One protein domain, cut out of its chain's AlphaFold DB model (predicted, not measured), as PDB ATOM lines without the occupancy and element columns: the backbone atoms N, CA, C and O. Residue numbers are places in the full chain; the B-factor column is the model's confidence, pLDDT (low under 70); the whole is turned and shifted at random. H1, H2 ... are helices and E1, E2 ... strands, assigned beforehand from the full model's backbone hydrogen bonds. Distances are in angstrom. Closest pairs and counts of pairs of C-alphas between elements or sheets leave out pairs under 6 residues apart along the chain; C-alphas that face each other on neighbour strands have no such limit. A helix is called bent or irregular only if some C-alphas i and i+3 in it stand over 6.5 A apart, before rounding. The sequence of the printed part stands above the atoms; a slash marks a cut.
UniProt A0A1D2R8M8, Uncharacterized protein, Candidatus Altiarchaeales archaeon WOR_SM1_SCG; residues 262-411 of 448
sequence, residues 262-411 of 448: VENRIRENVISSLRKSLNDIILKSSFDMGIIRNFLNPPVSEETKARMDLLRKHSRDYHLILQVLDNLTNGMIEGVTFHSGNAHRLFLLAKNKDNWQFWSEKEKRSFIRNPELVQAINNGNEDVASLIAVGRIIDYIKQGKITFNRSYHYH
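Overview. This is residues 262 to 411 of the 448 residues of an uncharacterized protein of Candidatus Altiarchaeales archaeon WOR_SM1_SCG (UniProt A0A1D2R8M8). A loose, elongated helical body has H8 at its core, with H4 and H5 packed on H8 at steep angles and the end of H3 meeting its first part; H6 and H7 form a corner near this core, and a small ribbon of two strands, E1 and E2, lies toward the far end. At the opposite end H1 runs outward from H3 as a long arm and H2 folds back beside it at a distance; residues 279 to 286, of which 279 to 284 belong to H1, stick out. The printed part has 150 residues with eight named helices and two named strands, in the order H1 H2 H3 H4 E1 H5 H6 H7 H8 E2; the sheet has the order E1 - E2, antiparallel, and the class is mostly helix. The whole is loose, with a radius of gyration of the C-alphas of 20.4 A, and its outline is a rod of 70 by 28 by 22 A, to whose length the arm of H1 and H2 adds.

Arrangement. In the sheet, E1, residues 336 to 338, and E2, residues 402 to 404, are antiparallel neighbours with 158 degrees between their directions. N 337 and O 403 are within hydrogen-bond range at 2.9 A, and N 403 and O 337 at 3.1 A. The hub is H8, residues 382 to 398, which touches three helices; its closest C-alpha to E2 is Tyr 396, 5.7 A from that of Ile 402. H5, residues 341 to 350, touches H8 at a steep tilt of 46 degrees, opposite ways, with the C-alphas of Ala 350 and Ser 386 closest at 4.2 A. H4, residues 315 to 329, touches residues 387 to 391 of H8 at a steep tilt of 51 degrees, the same way, closest at the C-alphas of Tyr 318 and Leu 387, 6.4 A. H3, residues 302 to 313, touches H8 with its residues 308 to 312 alone, about perpendicular at 76 degrees; the C-alphas of Met 308 and Val 384 are closest at 6.4 A. These helix pairs, with H1 and H3 below, make mostly crossed packing, with no shallow tilt among them. H7, residues 371 to 378, is close to H8 but not clearly touching, with the C-alphas of Ile 377 and Ala 385 closest at 6.8 A. H6, residues 361 to 367, and H7 only just touch, and only at the corner by their link, with 3 pairs of C-alphas within 8 A; the closest are those of Lys 364 and Val 374, 6.9 A. H6 and H8 are near each other, with 5 pairs of C-alphas within 10 A. H1, residues 262 to 284, touches H3 with residues 262 to 267 alone, at a steep tilt of 60 degrees, opposite ways; the C-alphas of Glu 263 and Ala 306 are closest at 5.4 A. H2, residues 289 to 296, is close to H1 but not clearly touching, at a shallow tilt of 23 degrees, opposite ways, with the C-alphas of Leu 274 and Phe 295 closest at 7.2 A. H1 and H8 are apart. Every O i to N i+4 pair is within hydrogen-bond range in H1, H2, H3, H4, H6, H7 and H8, and 5 of 6 are in H5.

Along the chain. H1 begins at C-alpha 262, (160.762, 100.854, 127.077), and measures 32.8 A to C-alpha 284. H2 is 10.7 A long, H3 16.2 A and H4 21.2 A. E1 measures 6.6 A. H5, 15.5 A long, is irregular, but only just: C-alphas 341 and 344 are 6.7 A apart. H6 is 9.8 A long and H7 10.5 A. H8 runs 25.0 A from C-alpha 382, (157.252, 116.659, 140.053), to C-alpha 398. E2 measures 7.0 A and ends at C-alpha 404, (170.985, 106.021, 162.864).

Size, cuts and confidence. The two C-alphas farthest apart are those of Ser 285 and Tyr 408, 72.2 A. The printed part has no cut. The links H4 to E1, 6 residues, and H5 to H6, 10 residues, are short, and the others are tight. The mean pLDDT of the printed part is 86.3; residues 285 to 289, 291 to 292, 295 to 296 and 341 are under 70.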
ATOM      1  N   VAL A 262     161.639  99.684 126.914       93.25
ATOM      2  CA  VAL A 262     160.762 100.854 127.077       93.25
ATOM      3  C   VAL A 262     161.155 101.973 126.114       93.25
ATOM      4  O   VAL A 262     160.263 102.544 125.490       93.25
ATOM      5  N   GLU A 263     162.451 102.238 125.937       91.06
ATOM      6  CA  GLU A 263     162.954 103.218 124.963       91.06
ATOM      7  C   GLU A 263     162.497 102.879 123.536       91.06
ATOM      8  O   GLU A 263     161.903 103.723 122.866       91.06
ATOM      9  N   ASN A 264     162.671 101.625 123.100       90.69
ATOM     10  CA  ASN A 264     162.240 101.181 121.770       90.69
ATOM     11  C   ASN A 264     160.724 101.338 121.576       90.69
ATOM     12  O   ASN A 264     160.289 101.853 120.550       90.69
ATOM     13  N   ARG A 265     159.915 100.976 122.581       93.50
ATOM     14  CA  ARG A 265     158.456 101.156 122.534       93.50
ATOM     15  C   ARG A 265     158.058 102.631 122.403       93.50
ATOM     16  O   ARG A 265     157.130 102.958 121.669       93.50
ATOM     17  N   ILE A 266     158.727 103.530 123.129       89.94
ATOM     18  CA  ILE A 266     158.472 104.976 123.028       89.94
ATOM     19  C   ILE A 266     158.812 105.464 121.618       89.94
ATOM     20  O   ILE A 266     157.998 106.158 121.012       89.94
ATOM     21  N   ARG A 267     159.958 105.045 121.075       87.56
ATOM     22  CA  ARG A 267     160.377 105.370 119.707       87.56
ATOM     23  C   ARG A 267     159.372 104.892 118.663       87.56
ATOM     24  O   ARG A 267     158.971 105.663 117.796       87.56
ATOM     25  N   GLU A 268     158.910 103.648 118.764       90.19
ATOM     26  CA  GLU A 268     157.882 103.085 117.878       90.19
ATOM     27  C   GLU A 268     156.583 103.905 117.909       90.19
ATOM     28  O   GLU A 268     156.016 104.214 116.855       90.19
ATOM     29  N   ASN A 269     156.138 104.322 119.099       88.00
ATOM     30  CA  ASN A 269     154.956 105.169 119.264       88.00
ATOM     31  C   ASN A 269     155.146 106.563 118.647       88.00
ATOM     32  O   ASN A 269     154.230 107.079 118.001       88.00
ATOM     33  N   VAL A 270     156.325 107.168 118.819       84.12
ATOM     34  CA  VAL A 270     156.667 108.471 118.223       84.12
ATOM     35  C   VAL A 270     156.672 108.373 116.698       84.12
ATOM     36  O   VAL A 270     155.999 109.166 116.041       84.12
ATOM     37  N   ILE A 271     157.342 107.365 116.129       85.00
ATOM     38  CA  ILE A 271     157.386 107.132 114.676       85.00
ATOM     39  C   ILE A 271     155.978 106.899 114.118       85.00
ATOM     40  O   ILE A 271     155.617 107.462 113.085       85.00
ATOM     41  N   SER A 272     155.158 106.101 114.802       87.00
ATOM     42  CA  SER A 272     153.780 105.824 114.379       87.00
ATOM     43  C   SER A 272     152.906 107.080 114.410       87.00
ATOM     44  O   SER A 272     152.142 107.329 113.477       87.00
ATOM     45  N   SER A 273     153.058 107.914 115.442       83.62
ATOM     46  CA  SER A 273     152.338 109.189 115.570       83.62
ATOM     47  C   SER A 273     152.756 110.192 114.495       83.62
ATOM     48  O   SER A 273     151.904 110.874 113.923       83.62
ATOM     49  N   LEU A 274     154.051 110.243 114.171       81.38
ATOM     50  CA  LEU A 274     154.579 111.059 113.082       81.38
ATOM     51  C   LEU A 274     154.021 110.603 111.730       81.38
ATOM     52  O   LEU A 274     153.516 111.430 110.976       81.38
ATOM     53  N   ARG A 275     154.023 109.293 111.444       83.50
ATOM     54  CA  ARG A 275     153.422 108.737 110.216       83.50
ATOM     55  C   ARG A 275     151.947 109.110 110.088       83.50
ATOM     56  O   ARG A 275     151.523 109.543 109.023       83.50
ATOM     57  N   LYS A 276     151.178 108.989 111.175       84.06
ATOM     58  CA  LYS A 276     149.765 109.383 111.198       84.06
ATOM     59  C   LYS A 276     149.588 110.877 110.920       84.06
ATOM     60  O   LYS A 276     148.791 111.240 110.065       84.06
ATOM     61  N   SER A 277     150.376 111.721 111.585       78.81
ATOM     62  CA  SER A 277     150.316 113.177 111.407       78.81
ATOM     63  C   SER A 277     150.669 113.590 109.976       78.81
ATOM     64  O   SER A 277     149.995 114.434 109.398       78.81
ATOM     65  N   LEU A 278     151.685 112.965 109.370       77.75
ATOM     66  CA  LEU A 278     152.056 113.206 107.972       77.75
ATOM     67  C   LEU A 278     150.947 112.781 107.003       77.75
ATOM     68  O   LEU A 278     150.621 113.539 106.095       77.75
ATOM     69  N   ASN A 279     150.331 111.616 107.219       80.69
ATOM     70  CA  ASN A 279     149.195 111.170 106.411       80.69
ATOM     71  C   ASN A 279     148.004 112.137 106.524       80.69
ATOM     72  O   ASN A 279     147.401 112.485 105.511       80.69
ATOM     73  N   ASP A 280     147.698 112.619 107.730       77.56
ATOM     74  CA  ASP A 280     146.620 113.587 107.954       77.56
ATOM     75  C   ASP A 280     146.902 114.937 107.264       77.56
ATOM     76  O   ASP A 280     145.984 115.543 106.711       77.56
ATOM     77  N   ILE A 281     148.163 115.393 107.243       75.06
ATOM     78  CA  ILE A 281     148.590 116.615 106.533       75.06
ATOM     79  C   ILE A 281     148.413 116.460 105.019       75.06
ATOM     80  O   ILE A 281     147.878 117.363 104.372       75.06
ATOM     81  N   ILE A 282     148.814 115.310 104.459       74.00
ATOM     82  CA  ILE A 282     148.631 114.998 103.032       74.00
ATOM     83  C   ILE A 282     147.141 115.052 102.660       74.00
ATOM     84  O   ILE A 282     146.790 115.569 101.603       74.00
ATOM     85  N   LEU A 283     146.260 114.571 103.544       75.81
ATOM     86  CA  LEU A 283     144.816 114.518 103.304       75.81
ATOM     87  C   LEU A 283     144.094 115.863 103.508       75.81
ATOM     88  O   LEU A 283     143.110 116.120 102.820       75.81
ATOM     89  N   LYS A 284     144.536 116.714 104.445       72.31
ATOM     90  CA  LYS A 284     143.818 117.946 104.845       72.31
ATOM     91  C   LYS A 284     144.306 119.238 104.185       72.31
ATOM     92  O   LYS A 284     143.723 120.286 104.459       72.31
ATOM     93  N   SER A 285     145.376 119.192 103.385       61.84
ATOM     94  CA  SER A 285     145.920 120.341 102.624       61.84
ATOM     95  C   SER A 285     146.183 121.614 103.454       61.84
ATOM     96  O   SER A 285     146.299 122.706 102.907       61.84
ATOM     97  N   SER A 286     146.275 121.489 104.780       63.31
ATOM     98  CA  SER A 286     146.583 122.564 105.721       63.31
ATOM     99  C   SER A 286     147.787 122.137 106.547       63.31
ATOM    100  O   SER A 286     147.875 121.008 107.033       63.31
ATOM    101  N   PHE A 287     148.773 123.026 106.602       64.81
ATOM    102  CA  PHE A 287     150.147 122.692 106.942       64.81
ATOM    103  C   PHE A 287     150.540 123.358 108.259       64.81
ATOM    104  O   PHE A 287     150.754 124.568 108.303       64.81
ATOM    105  N   ASP A 288     150.643 122.574 109.334       67.12
ATOM    106  CA  ASP A 288     151.132 123.062 110.626       67.12
ATOM    107  C   ASP A 288     152.608 122.680 110.823       67.12
ATOM    108  O   ASP A 288     152.957 121.574 111.252       67.12
ATOM    109  N   MET A 289     153.496 123.627 110.514       68.81
ATOM    110  CA  MET A 289     154.943 123.491 110.730       68.81
ATOM    111  C   MET A 289     155.331 123.333 112.202       68.81
ATOM    112  O   MET A 289     156.425 122.836 112.489       68.81
ATOM    113  N   GLY A 290     154.469 123.738 113.137       72.50
ATOM    114  CA  GLY A 290     154.687 123.557 114.569       72.50
ATOM    115  C   GLY A 290     154.727 122.080 114.952       72.50
ATOM    116  O   GLY A 290     155.597 121.666 115.719       72.50
ATOM    117  N   ILE A 291     153.867 121.257 114.346       69.75
ATOM    118  CA  ILE A 291     153.794 119.818 114.623       69.75
ATOM    119  C   ILE A 291     155.089 119.113 114.195       69.75
ATOM    120  O   ILE A 291     155.690 118.395 114.992       69.75
ATOM    121  N   ILE A 292     155.577 119.361 112.973       67.75
ATOM    122  CA  ILE A 292     156.810 118.732 112.460       67.75
ATOM    123  C   ILE A 292     158.039 119.194 113.252       67.75
ATOM    124  O   ILE A 292     158.886 118.373 113.609       67.75
ATOM    125  N   ARG A 293     158.135 120.490 113.584       70.75
ATOM    126  CA  ARG A 293     159.237 121.014 114.409       70.75
ATOM    127  C   ARG A 293     159.273 120.373 115.797       70.75
ATOM    128  O   ARG A 293     160.359 120.031 116.257       70.75
ATOM    129  N   ASN A 294     158.116 120.149 116.417       72.44
ATOM    130  CA  ASN A 294     158.017 119.467 117.710       72.44
ATOM    131  C   ASN A 294     158.427 117.986 117.638       72.44
ATOM    132  O   ASN A 294     158.915 117.442 118.626       72.44
ATOM    133  N   PHE A 295     158.252 117.332 116.486       69.38
ATOM    134  CA  PHE A 295     158.734 115.964 116.274       69.38
ATOM    135  C   PHE A 295     160.242 115.889 116.014       69.38
ATOM    136  O   PHE A 295     160.884 114.955 116.488       69.38
ATOM    137  N   LEU A 296     160.805 116.848 115.270       67.50
ATOM    138  CA  LEU A 296     162.240 116.893 114.962       67.50
ATOM    139  C   LEU A 296     163.082 117.322 116.168       67.50
ATOM    140  O   LEU A 296     164.188 116.824 116.346       67.50
ATOM    141  N   ASN A 297     162.541 118.208 117.005       70.31
ATOM    142  CA  ASN A 297     163.180 118.702 118.222       70.31
ATOM    143  C   ASN A 297     162.261 118.450 119.425       70.31
ATOM    144  O   ASN A 297     161.647 119.391 119.941       70.31
ATOM    145  N   PRO A 298     162.108 117.188 119.864       71.94
ATOM    146  CA  PRO A 298     161.271 116.893 121.012       71.94
ATOM    147  C   PRO A 298     161.845 117.590 122.257       71.94
ATOM    148  O   PRO A 298     163.048 117.510 122.499       71.94
ATOM    149  N   PRO A 299     161.006 118.216 123.101       72.88
ATOM    150  CA  PRO A 299     161.468 118.947 124.287       72.88
ATOM    151  C   PRO A 299     162.113 118.043 125.349       72.88
ATOM    152  O   PRO A 299     162.758 118.532 126.269       72.88
ATOM    153  N   VAL A 300     161.908 116.727 125.249       81.81
ATOM    154  CA  VAL A 300     162.474 115.713 126.142       81.81
ATOM    155  C   VAL A 300     162.818 114.483 125.308       81.81
ATOM    156  O   VAL A 300     161.949 113.977 124.581       81.81
ATOM    157  N   SER A 301     164.049 113.984 125.435       86.25
ATOM    158  CA  SER A 301     164.511 112.785 124.731       86.25
ATOM    159  C   SER A 301     163.724 111.525 125.111       86.25
ATOM    160  O   SER A 301     163.111 111.422 126.180       86.25
ATOM    161  N   GLU A 302     163.748 110.529 124.222       86.25
ATOM    162  CA  GLU A 302     163.142 109.211 124.454       86.25
ATOM    163  C   GLU A 302     163.735 108.521 125.687       86.25
ATOM    164  O   GLU A 302     162.996 107.925 126.466       86.25
ATOM    165  N   GLU A 303     165.048 108.664 125.897       88.44
ATOM    166  CA  GLU A 303     165.757 108.166 127.078       88.44
ATOM    167  C   GLU A 303     165.198 108.788 128.363       88.44
ATOM    168  O   GLU A 303     164.846 108.076 129.309       88.44
ATOM    169  N   THR A 304     165.070 110.118 128.401       90.06
ATOM    170  CA  THR A 304     164.544 110.821 129.575       90.06
ATOM    171  C   THR A 304     163.084 110.428 129.840       90.06
ATOM    172  O   THR A 304     162.721 110.174 130.991       90.06
ATOM    173  N   LYS A 305     162.255 110.271 128.797       90.44
ATOM    174  CA  LYS A 305     160.877 109.755 128.926       90.44
ATOM    175  C   LYS A 305     160.842 108.321 129.458       90.44
ATOM    176  O   LYS A 305     160.116 108.049 130.412       90.44
ATOM    177  N   ALA A 306     161.662 107.425 128.910       92.31
ATOM    178  CA  ALA A 306     161.752 106.039 129.362       92.31
ATOM    179  C   ALA A 306     162.164 105.953 130.834       92.31
ATOM    180  O   ALA A 306     161.590 105.181 131.601       92.31
ATOM    181  N   ARG A 307     163.121 106.787 131.255       92.56
ATOM    182  CA  ARG A 307     163.540 106.881 132.653       92.56
ATOM    183  C   ARG A 307     162.389 107.294 133.572       92.56
ATOM    184  O   ARG A 307     162.228 106.680 134.626       92.56
ATOM    185  N   MET A 308     161.595 108.299 133.194       94.00
ATOM    186  CA  MET A 308     160.422 108.724 133.973       94.00
ATOM    187  C   MET A 308     159.374 107.607 134.073       94.00
ATOM    188  O   MET A 308     158.925 107.288 135.174       94.00
ATOM    189  N   ASP A 309     159.043 106.955 132.954       94.56
ATOM    190  CA  ASP A 309     158.095 105.833 132.913       94.56
ATOM    191  C   ASP A 309     158.536 104.670 133.812       94.56
ATOM    192  O   ASP A 309     157.730 104.080 134.534       94.56
ATOM    193  N   LEU A 310     159.830 104.347 133.798       94.25
ATOM    194  CA  LEU A 310     160.401 103.280 134.614       94.25
ATOM    195  C   LEU A 310     160.396 103.620 136.106       94.25
ATOM    196  O   LEU A 310     160.071 102.754 136.918       94.25
ATOM    197  N   LEU A 311     160.686 104.869 136.478       94.25
ATOM    198  CA  LEU A 311     160.550 105.325 137.865       94.25
ATOM    199  C   LEU A 311     159.098 105.197 138.340       94.25
ATOM    200  O   LEU A 311     158.846 104.604 139.389       94.25
ATOM    201  N   ARG A 312     158.133 105.658 137.535       95.88
ATOM    202  CA  ARG A 312     156.695 105.560 137.840       95.88
ATOM    203  C   ARG A 312     156.217 104.121 137.964       95.88
ATOM    204  O   ARG A 312     155.461 103.803 138.885       95.88
ATOM    205  N   LYS A 313     156.701 103.227 137.100       95.81
ATOM    206  CA  LYS A 313     156.411 101.787 137.163       95.81
ATOM    207  C   LYS A 313     156.807 101.173 138.510       95.81
ATOM    208  O   LYS A 313     156.101 100.301 139.006       95.81
ATOM    209  N   HIS A 314     157.900 101.646 139.108       94.94
ATOM    210  CA  HIS A 314     158.396 101.195 140.412       94.94
ATOM    211  C   HIS A 314     158.008 102.122 141.574       94.94
ATOM    212  O   HIS A 314     158.517 101.968 142.685       94.94
ATOM    213  N   SER A 315     157.080 103.058 141.359       94.81
ATOM    214  CA  SER A 315     156.656 104.032 142.372       94.81
ATOM    215  C   SER A 315     156.235 103.369 143.682       94.81
ATOM    216  O   SER A 315     156.666 103.806 144.743       94.81
ATOM    217  N   ARG A 316     155.454 102.283 143.631       94.31
ATOM    218  CA  ARG A 316     155.009 101.552 144.833       94.31
ATOM    219  C   ARG A 316     156.174 101.061 145.691       94.31
ATOM    220  O   ARG A 316     156.111 101.176 146.909       94.31
ATOM    221  N   ASP A 317     157.242 100.564 145.070       93.44
ATOM    222  CA  ASP A 317     158.415 100.080 145.799       93.44
ATOM    223  C   ASP A 317     159.186 101.232 146.468       93.44
ATOM    224  O   ASP A 317     159.643 101.087 147.600       93.44
ATOM    225  N   TYR A 318     159.301 102.386 145.800       95.12
ATOM    226  CA  TYR A 318     159.896 103.589 146.394       95.12
ATOM    227  C   TYR A 318     159.059 104.138 147.557       95.12
ATOM    228  O   TYR A 318     159.616 104.477 148.599       95.12
ATOM    229  N   HIS A 319     157.732 104.183 147.418       94.75
ATOM    230  CA  HIS A 319     156.848 104.613 148.505       94.75
ATOM    231  C   HIS A 319     156.911 103.657 149.696       94.75
ATOM    232  O   HIS A 319     156.937 104.120 150.830       94.75
ATOM    233  N   LEU A 320     157.008 102.346 149.452       94.31
ATOM    234  CA  LEU A 320     157.197 101.357 150.512       94.31
ATOM    235  C   LEU A 320     158.510 101.586 151.277       94.31
ATOM    236  O   LEU A 320     158.513 101.573 152.505       94.31
ATOM    237  N   ILE A 321     159.617 101.829 150.563       95.12
ATOM    238  CA  ILE A 321     160.901 102.191 151.184       95.12
ATOM    239  C   ILE A 321     160.735 103.425 152.076       95.12
ATOM    240  O   ILE A 321     161.144 103.407 153.235       95.12
ATOM    241  N   LEU A 322     160.125 104.486 151.541       94.69
ATOM    242  CA  LEU A 322     159.936 105.737 152.267       94.69
ATOM    243  C   LEU A 322     159.036 105.554 153.494       94.69
ATOM    244  O   LEU A 322     159.334 106.113 154.541       94.69
ATOM    245  N   GLN A 323     157.966 104.768 153.376       94.25
ATOM    246  CA  GLN A 323     157.047 104.464 154.469       94.25
ATOM    247  C   GLN A 323     157.756 103.736 155.611       94.25
ATOM    248  O   GLN A 323     157.623 104.132 156.762       94.25
ATOM    249  N   VAL A 324     158.528 102.689 155.309       93.75
ATOM    250  CA  VAL A 324     159.250 101.936 156.343       93.75
ATOM    251  C   VAL A 324     160.312 102.804 157.010       93.75
ATOM    252  O   VAL A 324     160.440 102.771 158.231       93.75
ATOM    253  N   LEU A 325     161.039 103.611 156.234       92.44
ATOM    254  CA  LEU A 325     162.041 104.528 156.772       92.44
ATOM    255  C   LEU A 325     161.414 105.596 157.681       92.44
ATOM    256  O   LEU A 325     161.919 105.853 158.770       92.44
ATOM    257  N   ASP A 326     160.298 106.185 157.254       91.44
ATOM    258  CA  ASP A 326     159.529 107.166 158.022       91.44
ATOM    259  C   ASP A 326     159.001 106.579 159.331       91.44
ATOM    260  O   ASP A 326     159.186 107.172 160.389       91.44
ATOM    261  N   ASN A 327     158.423 105.381 159.265       90.88
ATOM    262  CA  ASN A 327     157.908 104.673 160.428       90.88
ATOM    263  C   ASN A 327     159.021 104.290 161.420       90.88
ATOM    264  O   ASN A 327     158.839 104.392 162.629       90.88
ATOM    265  N   LEU A 328     160.187 103.864 160.923       89.06
ATOM    266  CA  LEU A 328     161.328 103.477 161.758       89.06
ATOM    267  C   LEU A 328     161.896 104.653 162.570       89.06
ATOM    268  O   LEU A 328     162.444 104.444 163.653       89.06
ATOM    269  N   THR A 329     161.793 105.863 162.023       88.75
ATOM    270  CA  THR A 329     162.502 107.066 162.488       88.75
ATOM    271  C   THR A 329     161.569 108.182 162.952       88.75
ATOM    272  O   THR A 329     162.027 109.291 163.227       88.75
ATOM    273  N   ASN A 330     160.262 107.911 162.990       86.94
ATOM    274  CA  ASN A 330     159.224 108.898 163.267       86.94
ATOM    275  C   ASN A 330     159.410 110.178 162.423       86.94
ATOM    276  O   ASN A 330     159.571 111.282 162.939       86.94
ATOM    277  N   GLY A 331     159.495 110.017 161.100       84.81
ATOM    278  CA  GLY A 331     159.703 111.144 160.187       84.81
ATOM    279  C   GLY A 331     161.133 111.668 160.110       84.81
ATOM    280  O   GLY A 331     161.327 112.852 159.841       84.81
ATOM    281  N   MET A 332     162.128 110.801 160.317       84.94
ATOM    282  CA  MET A 332     163.552 111.152 160.392       84.94
ATOM    283  C   MET A 332     163.866 112.170 161.499       84.94
ATOM    284  O   MET A 332     164.790 112.971 161.359       84.94
ATOM    285  N   ILE A 333     163.078 112.149 162.578       83.56
ATOM    286  CA  ILE A 333     163.250 113.000 163.765       83.56
ATOM    287  C   ILE A 333     163.946 112.204 164.867       83.56
ATOM    288  O   ILE A 333     164.884 112.684 165.501       83.56
ATOM    289  N   GLU A 334     163.499 110.971 165.101       84.06
ATOM    290  CA  GLU A 334     164.020 110.137 166.170       84.06
ATOM    291  C   GLU A 334     165.223 109.329 165.719       84.06
ATOM    292  O   GLU A 334     165.129 108.446 164.861       84.06
ATOM    293  N   GLY A 335     166.345 109.578 166.385       82.69
ATOM    294  CA  GLY A 335     167.518 108.734 166.263       82.69
ATOM    295  C   GLY A 335     168.201 108.780 164.901       82.69
ATOM    296  O   GLY A 335     168.877 107.823 164.531       82.69
ATOM    297  N   VAL A 336     168.026 109.878 164.162       90.25
ATOM    298  CA  VAL A 336     168.658 110.126 162.863       90.25
ATOM    299  C   VAL A 336     169.541 111.363 162.952       90.25
ATOM    300  O   VAL A 336     169.097 112.411 163.413       90.25
ATOM    301  N   THR A 337     170.764 111.258 162.440       88.88
ATOM    302  CA  THR A 337     171.678 112.396 162.289       88.88
ATOM    303  C   THR A 337     171.934 112.651 160.810       88.88
ATOM    304  O   THR A 337     172.258 111.736 160.048       88.88
ATOM    305  N   PHE A 338     171.783 113.910 160.395       86.56
ATOM    306  CA  PHE A 338     172.064 114.365 159.038       86.56
ATOM    307  C   PHE A 338     173.415 115.079 158.995       86.56
ATOM    308  O   PHE A 338     173.549 116.190 159.500       86.56
ATOM    309  N   HIS A 339     174.392 114.489 158.310       82.06
ATOM    310  CA  HIS A 339     175.737 115.067 158.150       82.06
ATOM    311  C   HIS A 339     175.852 116.010 156.946       82.06
ATOM    312  O   HIS A 339     176.906 116.566 156.654       82.06
ATOM    313  N   SER A 340     174.753 116.191 156.213       73.38
ATOM    314  CA  SER A 340     174.650 117.091 155.066       73.38
ATOM    315  C   SER A 340     173.369 117.908 155.165       73.38
ATOM    316  O   SER A 340     172.279 117.338 155.244       73.38
ATOM    317  N   GLY A 341     173.482 119.238 155.074       68.06
ATOM    318  CA  GLY A 341     172.332 120.151 155.132       68.06
ATOM    319  C   GLY A 341     171.268 119.886 154.058       68.06
ATOM    320  O   GLY A 341     170.096 120.192 154.252       68.06
ATOM    321  N   ASN A 342     171.638 119.230 152.953       74.88
ATOM    322  CA  ASN A 342     170.701 118.892 151.880       74.88
ATOM    323  C   ASN A 342     169.881 117.625 152.169       74.88
ATOM    324  O   ASN A 342     168.833 117.428 151.560       74.88
ATOM    325  N   ALA A 343     170.333 116.752 153.072       79.75
ATOM    326  CA  ALA A 343     169.752 115.425 153.271       79.75
ATOM    327  C   ALA A 343     168.333 115.465 153.868       79.75
ATOM    328  O   ALA A 343     167.461 114.723 153.419       79.75
ATOM    329  N   HIS A 344     168.073 116.372 154.814       82.38
ATOM    330  CA  HIS A 344     166.733 116.552 155.379       82.38
ATOM    331  C   HIS A 344     165.749 117.110 154.340       82.38
ATOM    332  O   HIS A 344     164.618 116.643 154.215       82.38
ATOM    333  N   ARG A 345     166.204 118.052 153.507       85.75
ATOM    334  CA  ARG A 345     165.384 118.630 152.436       85.75
ATOM    335  C   ARG A 345     164.984 117.595 151.378       85.75
ATOM    336  O   ARG A 345     163.853 117.611 150.905       85.75
ATOM    337  N   LEU A 346     165.864 116.633 151.072       87.31
ATOM    338  CA  LEU A 346     165.517 115.477 150.229       87.31
ATOM    339  C   LEU A 346     164.359 114.666 150.806       87.31
ATOM    340  O   LEU A 346     163.480 114.235 150.064       87.31
ATOM    341  N   PHE A 347     164.366 114.443 152.119       88.25
ATOM    342  CA  PHE A 347     163.303 113.708 152.790       88.25
ATOM    343  C   PHE A 347     161.962 114.444 152.711       88.25
ATOM    344  O   PHE A 347     160.946 113.828 152.386       88.25
ATOM    345  N   LEU A 348     161.961 115.766 152.909       89.38
ATOM    346  CA  LEU A 348     160.756 116.583 152.748       89.38
ATOM    347  C   LEU A 348     160.223 116.549 151.309       89.38
ATOM    348  O   LEU A 348     159.019 116.378 151.120       89.38
ATOM    349  N   LEU A 349     161.104 116.622 150.304       91.19
ATOM    350  CA  LEU A 349     160.719 116.481 148.895       91.19
ATOM    351  C   LEU A 349     160.113 115.096 148.616       91.19
ATOM    352  O   LEU A 349     159.043 114.998 148.027       91.19
ATOM    353  N   ALA A 350     160.736 114.019 149.106       91.44
ATOM    354  CA  ALA A 350     160.221 112.655 148.951       91.44
ATOM    355  C   ALA A 350     158.823 112.468 149.573       91.44
ATOM    356  O   ALA A 350     158.021 111.675 149.082       91.44
ATOM    357  N   LYS A 351     158.528 113.206 150.650       89.94
ATOM    358  CA  LYS A 351     157.236 113.222 151.349       89.94
ATOM    359  C   LYS A 351     156.199 114.170 150.735       89.94
ATOM    360  O   LYS A 351     155.108 114.271 151.291       89.94
ATOM    361  N   ASN A 352     156.527 114.867 149.646       84.88
ATOM    362  CA  ASN A 352     155.723 115.956 149.078       84.88
ATOM    363  C   ASN A 352     155.418 117.074 150.101       84.88
ATOM    364  O   ASN A 352     154.373 117.717 150.039       84.88
ATOM    365  N   LYS A 353     156.315 117.277 151.077       86.00
ATOM    366  CA  LYS A 353     156.263 118.369 152.066       86.00
ATOM    367  C   LYS A 353     157.143 119.559 151.678       86.00
ATOM    368  O   LYS A 353     156.978 120.636 152.238       86.00
ATOM    369  N   ASP A 354     158.068 119.360 150.743       85.56
ATOM    370  CA  ASP A 354     158.815 120.419 150.066       85.56
ATOM    371  C   ASP A 354     158.470 120.382 148.574       85.56
ATOM    372  O   ASP A 354     158.202 119.309 148.025       85.56
ATOM    373  N   ASN A 355     158.448 121.545 147.930       85.00
ATOM    374  CA  ASN A 355     157.979 121.684 146.559       85.00
ATOM    375  C   ASN A 355     159.151 122.021 145.628       85.00
ATOM    376  O   ASN A 355     159.868 123.007 145.820       85.00
ATOM    377  N   TRP A 356     159.328 121.191 144.597       88.19
ATOM    378  CA  TRP A 356     160.417 121.288 143.623       88.19
ATOM    379  C   TRP A 356     160.514 122.674 142.977       88.19
ATOM    380  O   TRP A 356     161.609 123.155 142.678       88.19
ATOM    381  N   GLN A 357     159.377 123.343 142.778       86.69
ATOM    382  CA  GLN A 357     159.324 124.660 142.145       86.69
ATOM    383  C   GLN A 357     160.093 125.729 142.928       86.69
ATOM    384  O   GLN A 357     160.680 126.616 142.311       86.69
ATOM    385  N   PHE A 358     160.156 125.612 144.259       86.81
ATOM    386  CA  PHE A 358     160.839 126.572 145.132       86.81
ATOM    387  C   PHE A 358     162.349 126.334 145.250       86.81
ATOM    388  O   PHE A 358     163.043 127.071 145.949       86.81
ATOM    389  N   TRP A 359     162.883 125.310 144.585       88.44
ATOM    390  CA  TRP A 359     164.319 125.068 144.550       88.44
ATOM    391  C   TRP A 359     164.985 125.969 143.510       88.44
ATOM    392  O   TRP A 359     164.498 126.125 142.388       88.44
ATOM    393  N   SER A 360     166.143 126.527 143.855       88.88
ATOM    394  CA  SER A 360     166.961 127.284 142.909       88.88
ATOM    395  C   SER A 360     167.515 126.374 141.807       88.88
ATOM    396  O   SER A 360     167.766 125.184 142.012       88.88
ATOM    397  N   GLU A 361     167.792 126.934 140.629       86.31
ATOM    398  CA  GLU A 361     168.379 126.172 139.514       86.31
ATOM    399  C   GLU A 361     169.722 125.517 139.877       86.31
ATOM    400  O   GLU A 361     170.029 124.411 139.428       86.31
ATOM    401  N   LYS A 362     170.507 126.157 140.753       86.38
ATOM    402  CA  LYS A 362     171.753 125.585 141.280       86.38
ATOM    403  C   LYS A 362     171.483 124.325 142.109       86.38
ATOM    404  O   LYS A 362     172.171 123.319 141.929       86.38
ATOM    405  N   GLU A 363     170.477 124.356 142.980       85.56
ATOM    406  CA  GLU A 363     170.076 123.205 143.799       85.56
ATOM    407  C   GLU A 363     169.532 122.071 142.928       85.56
ATOM    408  O   GLU A 363     170.006 120.937 143.040       85.56
ATOM    409  N   LYS A 364     168.631 122.384 141.987       88.69
ATOM    410  CA  LYS A 364     168.060 121.409 141.043       88.69
ATOM    411  C   LYS A 364     169.143 120.679 140.249       88.69
ATOM    412  O   LYS A 364     169.128 119.450 140.188       88.69
ATOM    413  N   ARG A 365     170.136 121.406 139.718       82.88
ATOM    414  CA  ARG A 365     171.271 120.830 138.966       82.88
ATOM    415  C   ARG A 365     172.236 120.026 139.839       82.88
ATOM    416  O   ARG A 365     172.815 119.043 139.376       82.88
ATOM    417  N   SER A 366     172.408 120.414 141.105       82.81
ATOM    418  CA  SER A 366     173.201 119.632 142.067       82.81
ATOM    419  C   SER A 366     172.531 118.289 142.395       82.81
ATOM    420  O   SER A 366     173.203 117.266 142.562       82.81
ATOM    421  N   PHE A 367     171.195 118.276 142.416       84.38
ATOM    422  CA  PHE A 367     170.380 117.109 142.722       84.38
ATOM    423  C   PHE A 367     170.203 116.170 141.519       84.38
ATOM    424  O   PHE A 367     170.414 114.956 141.639       84.38
ATOM    425  N   ILE A 368     169.890 116.712 140.338       87.44
ATOM    426  CA  ILE A 368     169.748 115.980 139.076       87.44
ATOM    427  C   ILE A 368     170.714 116.571 138.050       87.44
ATOM    428  O   ILE A 368     170.551 117.695 137.591       87.44
ATOM    429  N   ARG A 369     171.710 115.771 137.645       85.38
ATOM    430  CA  ARG A 369     172.733 116.198 136.677       85.38
ATOM    431  C   ARG A 369     172.215 116.321 135.240       85.38
ATOM    432  O   ARG A 369     172.800 117.066 134.469       85.38
ATOM    433  N   ASN A 370     171.172 115.571 134.867       88.12
ATOM    434  CA  ASN A 370     170.622 115.610 133.509       88.12
ATOM    435  C   ASN A 370     169.718 116.856 133.353       88.12
ATOM    436  O   ASN A 370     168.662 116.897 133.993       88.12
ATOM    437  N   PRO A 371     170.093 117.841 132.513       87.44
ATOM    438  CA  PRO A 371     169.339 119.083 132.354       87.44
ATOM    439  C   PRO A 371     167.962 118.878 131.708       87.44
ATOM    440  O   PRO A 371     167.008 119.539 132.112       87.44
ATOM    441  N   GLU A 372     167.817 117.928 130.778       89.06
ATOM    442  CA  GLU A 372     166.521 117.611 130.161       89.06
ATOM    443  C   GLU A 372     165.535 117.062 131.192       89.06
ATOM    444  O   GLU A 372     164.352 117.394 131.176       89.06
ATOM    445  N   LEU A 373     166.022 116.239 132.126       89.75
ATOM    446  CA  LEU A 373     165.193 115.694 133.198       89.75
ATOM    447  C   LEU A 373     164.753 116.794 134.173       89.75
ATOM    448  O   LEU A 373     163.603 116.797 134.598       89.75
ATOM    449  N   VAL A 374     165.631 117.751 134.494       90.69
ATOM    450  CA  VAL A 374     165.265 118.934 135.298       90.69
ATOM    451  C   VAL A 374     164.173 119.745 134.600       90.69
ATOM    452  O   VAL A 374     163.178 120.100 135.232       90.69
ATOM    453  N   GLN A 375     164.319 119.993 133.296       89.38
ATOM    454  CA  GLN A 375     163.318 120.710 132.507       89.38
ATOM    455  C   GLN A 375     161.985 119.950 132.442       89.38
ATOM    456  O   GLN A 375     160.928 120.549 132.623       89.38
ATOM    457  N   ALA A 376     162.019 118.629 132.245       89.12
ATOM    458  CA  ALA A 376     160.822 117.794 132.241       89.12
ATOM    459  C   ALA A 376     160.066 117.862 133.581       89.12
ATOM    460  O   ALA A 376     158.841 117.967 133.587       89.12
ATOM    461  N   ILE A 377     160.785 117.850 134.707       91.50
ATOM    462  CA  ILE A 377     160.201 117.984 136.049       91.50
ATOM    463  C   ILE A 377     159.603 119.382 136.246       91.50
ATOM    464  O   ILE A 377     158.455 119.478 136.672       91.50
ATOM    465  N   ASN A 378     160.325 120.447 135.869       89.19
ATOM    466  CA  ASN A 378     159.816 121.827 135.911       89.19
ATOM    467  C   ASN A 378     158.514 121.996 135.101       89.19
ATOM    468  O   ASN A 378     157.678 122.820 135.452       89.19
ATOM    469  N   ASN A 379     158.316 121.189 134.055       88.38
ATOM    470  CA  ASN A 379     157.117 121.186 133.216       88.38
ATOM    471  C   ASN A 379     155.996 120.259 133.742       88.38
ATOM    472  O   ASN A 379     155.209 119.737 132.952       88.38
ATOM    473  N   GLY A 380     155.922 120.022 135.058       86.12
ATOM    474  CA  GLY A 380     154.802 119.324 135.706       86.12
ATOM    475  C   GLY A 380     155.009 117.833 136.001       86.12
ATOM    476  O   GLY A 380     154.040 117.139 136.293       86.12
ATOM    477  N   ASN A 381     156.246 117.322 135.953       89.94
ATOM    478  CA  ASN A 381     156.572 115.927 136.314       89.94
ATOM    479  C   ASN A 381     157.224 115.831 137.709       89.94
ATOM    480  O   ASN A 381     158.222 115.134 137.896       89.94
ATOM    481  N   GLU A 382     156.696 116.566 138.689       89.75
ATOM    482  CA  GLU A 382     157.252 116.659 140.053       89.75
ATOM    483  C   GLU A 382     157.265 115.326 140.806       89.75
ATOM    484  O   GLU A 382     158.178 115.075 141.590       89.75
ATOM    485  N   ASP A 383     156.330 114.424 140.498       91.81
ATOM    486  CA  ASP A 383     156.282 113.069 141.055       91.81
ATOM    487  C   ASP A 383     157.602 112.306 140.848       91.81
ATOM    488  O   ASP A 383     158.063 111.560 141.717       91.81
ATOM    489  N   VAL A 384     158.265 112.544 139.713       93.38
ATOM    490  CA  VAL A 384     159.562 111.950 139.385       93.38
ATOM    491  C   VAL A 384     160.657 112.463 140.324       93.38
ATOM    492  O   VAL A 384     161.530 111.686 140.719       93.38
ATOM    493  N   ALA A 385     160.615 113.741 140.715       92.56
ATOM    494  CA  ALA A 385     161.578 114.315 141.653       92.56
ATOM    495  C   ALA A 385     161.476 113.646 143.029       92.56
ATOM    496  O   ALA A 385     162.504 113.255 143.586       92.56
ATOM    497  N   SER A 386     160.253 113.423 143.525       93.25
ATOM    498  CA  SER A 386     160.001 112.727 144.793       93.25
ATOM    499  C   SER A 386     160.544 111.293 144.772       93.25
ATOM    500  O   SER A 386     161.225 110.868 145.707       93.25
ATOM    501  N   LEU A 387     160.351 110.555 143.671       94.94
ATOM    502  CA  LEU A 387     160.900 109.199 143.511       94.94
ATOM    503  C   LEU A 387     162.439 109.185 143.472       94.94
ATOM    504  O   LEU A 387     163.077 108.328 144.090       94.94
ATOM    505  N   ILE A 388     163.053 110.152 142.783       94.00
ATOM    506  CA  ILE A 388     164.515 110.313 142.765       94.00
ATOM    507  C   ILE A 388     165.034 110.657 144.167       94.00
ATOM    508  O   ILE A 388     166.089 110.152 144.562       94.00
ATOM    509  N   ALA A 389     164.296 111.466 144.931       93.81
ATOM    510  CA  ALA A 389     164.663 111.854 146.288       93.81
ATOM    511  C   ALA A 389     164.745 110.637 147.217       93.81
ATOM    512  O   ALA A 389     165.753 110.487 147.908       93.81
ATOM    513  N   VAL A 390     163.785 109.702 147.144       94.69
ATOM    514  CA  VAL A 390     163.863 108.421 147.877       94.69
ATOM    515  C   VAL A 390     165.157 107.680 147.538       94.69
ATOM    516  O   VAL A 390     165.905 107.288 148.431       94.69
ATOM    517  N   GLY A 391     165.473 107.530 146.247       93.19
ATOM    518  CA  GLY A 391     166.706 106.869 145.812       93.19
ATOM    519  C   GLY A 391     167.976 107.528 146.366       93.19
ATOM    520  O   GLY A 391     168.897 106.823 146.780       93.19
ATOM    521  N   ARG A 392     168.007 108.866 146.412       91.94
ATOM    522  CA  ARG A 392     169.133 109.653 146.938       91.94
ATOM    523  C   ARG A 392     169.283 109.554 148.452       91.94
ATOM    524  O   ARG A 392     170.415 109.494 148.917       91.94
ATOM    525  N   ILE A 393     168.184 109.496 149.204       93.38
ATOM    526  CA  ILE A 393     168.211 109.266 150.658       93.38
ATOM    527  C   ILE A 393     168.895 107.931 150.956       93.38
ATOM    528  O   ILE A 393     169.786 107.875 151.797       93.38
ATOM    529  N   ILE A 394     168.557 106.878 150.206       94.19
ATOM    530  CA  ILE A 394     169.209 105.571 150.372       94.19
ATOM    531  C   ILE A 394     170.698 105.643 150.025       94.19
ATOM    532  O   ILE A 394     171.524 105.088 150.744       94.19
ATOM    533  N   ASP A 395     171.067 106.363 148.964       91.25
ATOM    534  CA  ASP A 395     172.481 106.578 148.635       91.25
ATOM    535  C   ASP A 395     173.219 107.356 149.738       91.25
ATOM    536  O   ASP A 395     174.388 107.080 149.994       91.25
ATOM    537  N   TYR A 396     172.551 108.285 150.424       91.25
ATOM    538  CA  TYR A 396     173.126 109.020 151.552       91.25
ATOM    539  C   TYR A 396     173.298 108.148 152.795       91.25
ATOM    540  O   TYR A 396     174.332 108.267 153.446       91.25
ATOM    541  N   ILE A 397     172.361 107.240 153.078       92.25
ATOM    542  CA  ILE A 397     172.518 106.230 154.136       92.25
ATOM    543  C   ILE A 397     173.750 105.362 153.852       92.25
ATOM    544  O   ILE A 397     174.633 105.244 154.693       92.25
ATOM    545  N   LYS A 398     173.875 104.826 152.627       90.38
ATOM    546  CA  LYS A 398     175.039 104.007 152.230       90.38
ATOM    547  C   LYS A 398     176.375 104.747 152.331       90.38
ATOM    548  O   LYS A 398     177.406 104.113 152.503       90.38
ATOM    549  N   GLN A 399     176.359 106.064 152.138       87.06
ATOM    550  CA  GLN A 399     177.542 106.925 152.198       87.06
ATOM    551  C   GLN A 399     177.838 107.439 153.614       87.06
ATOM    552  O   GLN A 399     178.742 108.256 153.759       87.06
ATOM    553  N   GLY A 400     177.057 107.055 154.632       86.12
ATOM    554  CA  GLY A 400     177.206 107.573 155.996       86.12
ATOM    555  C   GLY A 400     176.814 109.048 156.158       86.12
ATOM    556  O   GLY A 400     177.116 109.661 157.172       86.12
ATOM    557  N   LYS A 401     176.123 109.649 155.179       87.06
ATOM    558  CA  LYS A 401     175.621 111.038 155.262       87.06
ATOM    559  C   LYS A 401     174.328 111.154 156.069       87.06
ATOM    560  O   LYS A 401     173.939 112.258 156.451       87.06
ATOM    561  N   ILE A 402     173.655 110.026 156.266       90.44
ATOM    562  CA  ILE A 402     172.521 109.846 157.166       90.44
ATOM    563  C   ILE A 402     172.868 108.640 158.028       90.44
ATOM    564  O   ILE A 402     173.117 107.564 157.486       90.44
ATOM    565  N   THR A 403     172.887 108.826 159.341       91.56
ATOM    566  CA  THR A 403     173.234 107.779 160.310       91.56
ATOM    567  C   THR A 403     172.117 107.597 161.328       91.56
ATOM    568  O   THR A 403     171.357 108.529 161.588       91.56
ATOM    569  N   PHE A 404     172.034 106.408 161.921       92.44
ATOM    570  CA  PHE A 404     170.985 106.021 162.864       92.44
ATOM    571  C   PHE A 404     171.596 105.645 164.213       92.44
ATOM    572  O   PHE A 404     172.333 104.668 164.298       92.44
ATOM    573  N   ASN A 405     171.279 106.369 165.286       88.38
ATOM    574  CA  ASN A 405     171.855 106.092 166.612       88.38
ATOM    575  C   ASN A 405     171.399 104.740 167.202       88.38
ATOM    576  O   ASN A 405     172.119 104.148 167.998       88.38
ATOM    577  N   ARG A 406     170.226 104.240 166.780       88.81
ATOM    578  CA  ARG A 406     169.658 102.947 167.195       88.81
ATOM    579  C   ARG A 406     170.203 101.752 166.385       88.81
ATOM    580  O   ARG A 406     169.788 100.622 166.620       88.81
ATOM    581  N   SER A 407     171.075 101.998 165.409       91.31
ATOM    582  CA  SER A 407     171.736 100.979 164.583       91.31
ATOM    583  C   SER A 407     173.151 100.731 165.098       91.31
ATOM    584  O   SER A 407     173.759 101.637 165.655       91.31
ATOM    585  N   TYR A 408     173.702  99.533 164.909       89.69
ATOM    586  CA  TYR A 408     175.127  99.312 165.172       89.69
ATOM    587  C   TYR A 408     175.967  99.575 163.917       89.69
ATOM    588  O   TYR A 408     176.961 100.293 163.968       89.69
ATOM    589  N   HIS A 409     175.546  99.061 162.761       89.12
ATOM    590  CA  HIS A 409     176.296  99.234 161.513       89.12
ATOM    591  C   HIS A 409     176.183 100.624 160.876       89.12
ATOM    592  O   HIS A 409     177.101 101.051 160.178       89.12
ATOM    593  N   TYR A 410     175.083 101.338 161.119       90.94
ATOM    594  CA  TYR A 410     174.793 102.637 160.512       90.94
ATOM    595  C   TYR A 410     174.797 103.791 161.524       90.94
ATOM    596  O   TYR A 410     174.292 104.872 161.205       90.94
ATOM    597  N   HIS A 411     175.333 103.600 162.736       88.88
ATOM    598  CA  HIS A 411     175.485 104.700 163.693       88.88
ATOM    599  C   HIS A 411     176.588 105.673 163.295       88.88
ATOM    600  O   HIS A 411     177.547 105.326 162.602       88.88
TER     601      HIS A 411